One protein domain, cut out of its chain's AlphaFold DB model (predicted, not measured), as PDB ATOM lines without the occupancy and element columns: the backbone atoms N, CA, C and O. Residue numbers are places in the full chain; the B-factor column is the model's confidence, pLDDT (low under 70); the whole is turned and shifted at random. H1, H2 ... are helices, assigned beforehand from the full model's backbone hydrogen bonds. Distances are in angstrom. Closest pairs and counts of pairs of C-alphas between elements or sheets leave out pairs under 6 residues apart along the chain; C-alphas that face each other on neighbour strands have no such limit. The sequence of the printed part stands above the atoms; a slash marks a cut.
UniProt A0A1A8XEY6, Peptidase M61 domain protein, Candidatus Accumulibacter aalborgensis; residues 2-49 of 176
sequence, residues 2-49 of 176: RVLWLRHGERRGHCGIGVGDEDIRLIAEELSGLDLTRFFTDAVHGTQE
ATOM      1  N   ARG A   2      -5.278   0.276  36.944       93.19
ATOM      2  CA  ARG A   2      -5.249   0.840  38.317       93.19
ATOM      3  C   ARG A   2      -6.611   1.340  38.825       93.19
ATOM      4  O   ARG A   2      -6.979   1.029  39.950       93.19
ATOM      5  N   VAL A   3      -7.354   2.096  38.013       93.69
ATOM      6  CA  VAL A   3      -8.675   2.636  38.397       93.69
ATOM      7  C   VAL A   3      -9.703   1.523  38.603       93.69
ATOM      8  O   VAL A   3     -10.367   1.517  39.632       93.69
ATOM      9  N   LEU A   4      -9.752   0.538  37.697       93.12
ATOM     10  CA  LEU A   4     -10.579  -0.665  37.850       93.12
ATOM     11  C   LEU A   4     -10.296  -1.378  39.179       93.12
ATOM     12  O   LEU A   4     -11.219  -1.656  39.932       93.12
ATOM     13  N   TRP A   5      -9.021  -1.594  39.516       91.31
ATOM     14  CA  TRP A   5      -8.644  -2.224  40.785       91.31
ATOM     15  C   TRP A   5      -9.079  -1.406  42.008       91.31
ATOM     16  O   TRP A   5      -9.577  -1.959  42.979       91.31
ATOM     17  N   LEU A   6      -8.917  -0.081  41.971       91.12
ATOM     18  CA  LEU A   6      -9.298   0.781  43.094       91.12
ATOM     19  C   LEU A   6     -10.816   0.876  43.300       91.12
ATOM     20  O   LEU A   6     -11.245   1.060  44.442       91.12
ATOM     21  N   ARG A   7     -11.596   0.799  42.213       90.62
ATOM     22  CA  ARG A   7     -13.060   0.944  42.224       90.62
ATOM     23  C   ARG A   7     -13.806  -0.376  42.427       90.62
ATOM     24  O   ARG A   7     -14.824  -0.371  43.101       90.62
ATOM     25  N   HIS A   8     -13.299  -1.476  41.869       91.69
ATOM     26  CA  HIS A   8     -13.998  -2.768  41.843       91.69
ATOM     27  C   HIS A   8     -13.234  -3.893  42.552       91.69
ATOM     28  O   HIS A   8     -13.824  -4.919  42.884       91.69
ATOM     29  N   GLY A   9     -11.923  -3.730  42.765       89.00
ATOM     30  CA  GLY A   9     -11.066  -4.751  43.359       89.00
ATOM     31  C   GLY A   9     -11.230  -4.856  44.872       89.00
ATOM     32  O   GLY A   9     -11.392  -3.857  45.574       89.00
ATOM     33  N   GLU A  10     -11.142  -6.079  45.385       88.69
ATOM     34  CA  GLU A  10     -11.159  -6.335  46.820       88.69
ATOM     35  C   GLU A  10      -9.855  -5.860  47.473       88.69
ATOM     36  O   GLU A  10      -8.746  -6.121  47.000       88.69
ATOM     37  N   ARG A  11      -9.983  -5.136  48.584       86.12
ATOM     38  CA  ARG A  11      -8.839  -4.634  49.351       86.12
ATOM     39  C   ARG A  11      -9.211  -4.493  50.816       86.12
ATOM     40  O   ARG A  11     -10.380  -4.474  51.185       86.12
ATOM     41  N   ARG A  12      -8.205  -4.367  51.679       82.94
ATOM     42  CA  ARG A  12      -8.421  -4.238  53.124       82.94
ATOM     43  C   ARG A  12      -9.371  -3.068  53.420       82.94
ATOM     44  O   ARG A  12      -9.042  -1.923  53.128       82.94
ATOM     45  N   GLY A  13     -10.536  -3.375  53.994       81.25
ATOM     46  CA  GLY A  13     -11.577  -2.390  54.305       81.25
ATOM     47  C   GLY A  13     -12.495  -2.006  53.137       81.25
ATOM     48  O   GLY A  13     -13.244  -1.044  53.264       81.25
ATOM     49  N   HIS A  14     -12.458  -2.724  52.013       78.12
ATOM     50  CA  HIS A  14     -13.345  -2.505  50.872       78.12
ATOM     51  C   HIS A  14     -13.726  -3.844  50.232       78.12
ATOM     52  O   HIS A  14     -12.878  -4.543  49.672       78.12
ATOM     53  N   CYS A  15     -15.011  -4.183  50.323       81.12
ATOM     54  CA  CYS A  15     -15.577  -5.344  49.649       81.12
ATOM     55  C   CYS A  15     -15.604  -5.074  48.139       81.12
ATOM     56  O   CYS A  15     -16.136  -4.045  47.717       81.12
ATOM     57  N   GLY A  16     -15.006  -5.961  47.342       84.31
ATOM     58  CA  GLY A  16     -15.009  -5.834  45.886       84.31
ATOM     59  C   GLY A  16     -16.429  -5.976  45.339       84.31
ATOM     60  O   GLY A  16     -17.115  -6.948  45.637       84.31
ATOM     61  N   ILE A  17     -16.869  -5.006  44.540       88.31
ATOM     62  CA  ILE A  17     -18.236  -4.955  43.993       88.31
ATOM     63  C   ILE A  17     -18.398  -5.714  42.665       88.31
ATOM     64  O   ILE A  17     -19.503  -5.791  42.137       88.31
ATOM     65  N   GLY A  18     -17.311  -6.289  42.134       86.94
ATOM     66  CA  GLY A  18     -17.292  -6.899  40.803       86.94
ATOM     67  C   GLY A  18     -17.246  -5.853  39.685       86.94
ATOM     68  O   GLY A  18     -17.455  -4.666  39.919       86.94
ATOM     69  N   VAL A  19     -16.907  -6.290  38.473       94.00
ATOM     70  CA  VAL A  19     -16.857  -5.448  37.268       94.00
ATOM     71  C   VAL A  19     -18.034  -5.854  36.390       94.00
ATOM     72  O   VAL A  19     -18.106  -7.014  35.989       94.00
ATOM     73  N   GLY A  20     -18.958  -4.932  36.142       93.00
ATOM     74  CA  GLY A  20     -20.061  -5.124  35.208       93.00
ATOM     75  C   GLY A  20     -19.610  -5.009  33.752       93.00
ATOM     76  O   GLY A  20     -18.537  -4.477  33.459       93.00
ATOM     77  N   ASP A  21     -20.457  -5.482  32.838       91.62
ATOM     78  CA  ASP A  21     -20.142  -5.615  31.408       91.62
ATOM     79  C   ASP A  21     -19.670  -4.295  30.765       91.62
ATOM     80  O   ASP A  21     -18.729  -4.282  29.973       91.62
ATOM     81  N   GLU A  22     -20.252  -3.163  31.178       93.62
ATOM     82  CA  GLU A  22     -19.945  -1.835  30.626       93.62
ATOM     83  C   GLU A  22     -18.852  -1.070  31.385       93.62
ATOM     84  O   GLU A  22     -18.309  -0.089  30.867       93.62
ATOM     85  N   ASP A  23     -18.490  -1.495  32.599       94.31
ATOM     86  CA  ASP A  23     -17.623  -0.715  33.493       94.31
ATOM     87  C   ASP A  23     -16.241  -0.465  32.879       94.31
ATOM     88  O   ASP A  23     -15.664   0.615  33.026       94.31
ATOM     89  N   ILE A  24     -15.704  -1.448  32.148       95.44
ATOM     90  CA  ILE A  24     -14.406  -1.317  31.477       95.44
ATOM     91  C   ILE A  24     -14.462  -0.239  30.395       95.44
ATOM     92  O   ILE A  24     -13.542   0.579  30.319       95.44
ATOM     93  N   ARG A  25     -15.525  -0.218  29.581       96.06
ATOM     94  CA  ARG A  25     -15.702   0.786  28.526       96.06
ATOM     95  C   ARG A  25     -15.873   2.168  29.144       96.06
ATOM     96  O   ARG A  25     -15.110   3.067  28.805       96.06
ATOM     97  N   LEU A  26     -16.787   2.311  30.104       95.94
ATOM     98  CA  LEU A  26     -17.065   3.586  30.771       95.94
ATOM     99  C   LEU A  26     -15.814   4.167  31.441       95.94
ATOM    100  O   LEU A  26     -15.514   5.346  31.277       95.94
ATOM    101  N   ILE A  27     -15.029   3.341  32.141       96.31
ATOM    102  CA  ILE A  27     -13.771   3.787  32.757       96.31
ATOM    103  C   ILE A  27     -12.721   4.132  31.691       96.31
ATOM    104  O   ILE A  27     -11.946   5.072  31.878       96.31
ATOM    105  N   ALA A  28     -12.646   3.390  30.585       95.88
ATOM    106  CA  ALA A  28     -11.712   3.699  29.504       95.88
ATOM    107  C   ALA A  28     -12.051   5.035  28.821       95.88
ATOM    108  O   ALA A  28     -11.144   5.833  28.576       95.88
ATOM    109  N   GLU A  29     -13.330   5.306  28.564       97.38
ATOM    110  CA  GLU A  29     -13.822   6.575  28.014       97.38
ATOM    111  C   GLU A  29     -13.581   7.729  28.995       97.38
ATOM    112  O   GLU A  29     -13.011   8.746  28.606       97.38
ATOM    113  N   GLU A  30     -13.892   7.544  30.284       96.69
ATOM    114  CA  GLU A  30     -13.637   8.539  31.335       96.69
ATOM    115  C   GLU A  30     -12.155   8.942  31.392       96.69
ATOM    116  O   GLU A  30     -11.828  10.125  31.473       96.69
ATOM    117  N   LEU A  31     -11.242   7.965  31.347       96.31
ATOM    118  CA  LEU A  31      -9.807   8.220  31.498       96.31
ATOM    119  C   LEU A  31      -9.136   8.736  30.227       96.31
ATOM    120  O   LEU A  31      -8.131   9.442  30.317       96.31
ATOM    121  N   SER A  32      -9.629   8.341  29.056       94.38
ATOM    122  CA  SER A  32      -9.050   8.751  27.773       94.38
ATOM    123  C   SER A  32      -9.680  10.023  27.208       94.38
ATOM    124  O   SER A  32      -9.042  10.702  26.406       94.38
ATOM    125  N   GLY A  33     -10.914  10.342  27.608       96.44
ATOM    126  CA  GLY A  33     -11.732  11.391  26.998       96.44
ATOM    127  C   GLY A  33     -12.204  11.057  25.578       96.44
ATOM    128  O   GLY A  33     -12.669  11.948  24.871       96.44
ATOM    129  N   LEU A  34     -12.047   9.807  25.133       96.12
ATOM    130  CA  LEU A  34     -12.445   9.342  23.806       96.12
ATOM    131  C   LEU A  34     -13.810   8.654  23.875       96.12
ATOM    132  O   LEU A  34     -14.100   7.971  24.852       96.12
ATOM    133  N   ASP A  35     -14.604   8.770  22.811       96.31
ATOM    134  CA  ASP A  35     -15.745   7.876  22.587       96.31
ATOM    135  C   ASP A  35     -15.226   6.542  22.036       96.31
ATOM    136  O   ASP A  35     -14.649   6.485  20.944       96.31
ATOM    137  N   LEU A  36     -15.396   5.471  22.811       95.62
ATOM    138  CA  LEU A  36     -14.921   4.129  22.479       95.62
ATOM    139  C   LEU A  36     -16.078   3.178  22.152       95.62
ATOM    140  O   LEU A  36     -15.835   1.995  21.907       95.62
ATOM    141  N   THR A  37     -17.317   3.677  22.070       95.12
ATOM    142  CA  THR A  37     -18.528   2.877  21.831       95.12
ATOM    143  C   THR A  37     -18.382   1.977  20.610       95.12
ATOM    144  O   THR A  37     -18.588   0.762  20.685       95.12
ATOM    145  N   ARG A  38     -17.959   2.553  19.478       93.88
ATOM    146  CA  ARG A  38     -17.761   1.798  18.235       93.88
ATOM    147  C   ARG A  38     -16.642   0.771  18.362       93.88
ATOM    148  O   ARG A  38     -16.806  -0.355  17.912       93.88
ATOM    149  N   PHE A  39     -15.528   1.140  18.993       94.00
ATOM    150  CA  PHE A  39     -14.409   0.221  19.183       94.00
ATOM    151  C   PHE A  39     -14.832  -1.012  19.987       94.00
ATOM    152  O   PHE A  39     -14.551  -2.123  19.557       94.00
ATOM    153  N   PHE A  40     -15.539  -0.841  21.108       94.56
ATOM    154  CA  PHE A  40     -16.017  -1.972  21.909       94.56
ATOM    155  C   PHE A  40     -17.107  -2.773  21.190       94.56
ATOM    156  O   PHE A  40     -17.095  -3.999  21.243       94.56
ATOM    157  N   THR A  41     -17.999  -2.107  20.454       94.25
ATOM    158  CA  THR A  41     -19.003  -2.794  19.627       94.25
ATOM    159  C   THR A  41     -18.332  -3.701  18.599       94.25
ATOM    160  O   THR A  41     -18.668  -4.877  18.515       94.25
ATOM    161  N   ASP A  42     -17.339  -3.187  17.874       93.50
ATOM    162  CA  ASP A  42     -16.653  -3.935  16.820       93.50
ATOM    163  C   ASP A  42     -15.698  -5.000  17.403       93.50
ATOM    164  O   ASP A  42     -15.645  -6.118  16.893       93.50
ATOM    165  N   ALA A  43     -14.964  -4.689  18.479       92.69
ATOM    166  CA  ALA A  43     -13.892  -5.535  19.017       92.69
ATOM    167  C   ALA A  43     -14.332  -6.541  20.094       92.69
ATOM    168  O   ALA A  43     -13.647  -7.543  20.290       92.69
ATOM    169  N   VAL A  44     -15.423  -6.275  20.823       93.81
ATOM    170  CA  VAL A  44     -15.928  -7.152  21.899       93.81
ATOM    171  C   VAL A  44     -17.208  -7.864  21.478       93.81
ATOM    172  O   VAL A  44     -17.349  -9.059  21.728       93.81
ATOM    173  N   HIS A  45     -18.129  -7.153  20.826       93.00
ATOM    174  CA  HIS A  45     -19.415  -7.719  20.400       93.00
ATOM    175  C   HIS A  45     -19.444  -8.127  18.919       93.00
ATOM    176  O   HIS A  45     -20.385  -8.791  18.481       93.00
ATOM    177  N   GLY A  46     -18.423  -7.748  18.148       94.19
ATOM    178  CA  GLY A  46     -18.270  -8.107  16.747       94.19
ATOM    179  C   GLY A  46     -17.494  -9.407  16.536       94.19
ATOM    180  O   GLY A  46     -16.882  -9.970  17.439       94.19
ATOM    181  N   THR A  47     -17.514  -9.885  15.294       94.31
ATOM    182  CA  THR A  47     -16.755 -11.065  14.831       94.31
ATOM    183  C   THR A  47     -15.697 -10.704  13.790       94.31
ATOM    184  O   THR A  47     -15.127 -11.579  13.138       94.31
ATOM    185  N   GLN A  48     -15.476  -9.406  13.583       92.44
ATOM    186  CA  GLN A  48     -14.527  -8.907  12.601       92.44
ATOM    187  C   GLN A  48     -13.105  -8.975  13.148       92.44
ATOM    188  O   GLN A  48     -12.873  -8.841  14.348       92.44
ATOM    189  N   GLU A  49     -12.145  -9.147  12.243       89.50
ATOM    190  CA  GLU A  49     -10.732  -9.059  12.593       89.50
ATOM    191  C   GLU A  49     -10.410  -7.647  13.093       89.50
ATOM    192  O   GLU A  49     -10.763  -6.647  12.458       89.50
TER     193      GLU A  49
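What this domain is: This is residues 2 to 49 of the 176 residues of the protein "Peptidase M61 domain protein" of Candidatus Accumulibacter aalborgensis (UniProt A0A1A8XEY6). Three short helices stand in a loose row, H1, H2, H3, with H2 in the middle; beyond H1, at one end of the row, a long loop of residues 9 to 22 folds back near Gly 13 and returns to H2. At the other end residues 41 to 49, of which 41 to 44 belong to H3, stick out. The printed part has 48 residues with three named helices in the order H1, H2, H3 and no named strand; its class is all helix. The whole is loose, with a radius of gyration of the C-alphas of 13.1 A, and elongated, spanning 42 by 23 by 13 A.

How they stand to each other: H1, residues 2 to 8, and H2, residues 23 to 32, only just touch, with 3 pairs of C-alphas within 8 A. Their closest C-alphas, those of Leu 4 and Ile 24, are 7.5 A apart. They run opposite ways at a steep tilt of 37 degrees, only just past shallow, and form a helical hairpin. H3, residues 37 to 44, is close to H2 but not clearly touching: their closest C-alphas, those of Arg 25 and Phe 40, are 7.2 A apart. H2 and H3 run opposite ways at a steep tilt of 52 degrees. H1 and H3 are apart. In H1, H2 and H3 every O i to N i+4 pair is within hydrogen-bond range.

Where its parts are: H1 begins at C-alpha 2 (-5.249, 0.840, 38.317) and is 10.1 A long from first to last C-alpha. H2, the longest helix, begins at C-alpha 23 (-17.623, -0.715, 33.493) and measures 14.0 A. H3 measures 10.4 A and ends at C-alpha 44 (-15.928, -7.152, 21.899).

The domain as a whole: The two C-alphas farthest apart, those of Gly 13 and Gln 48, are 42.3 A apart. The link from H1 to H2 is long, with 14 residues, and that from H2 to H3 is tight, with 4. The printed part has no cut. The mean pLDDT of the printed part is 92.1, and no printed residue is under 70.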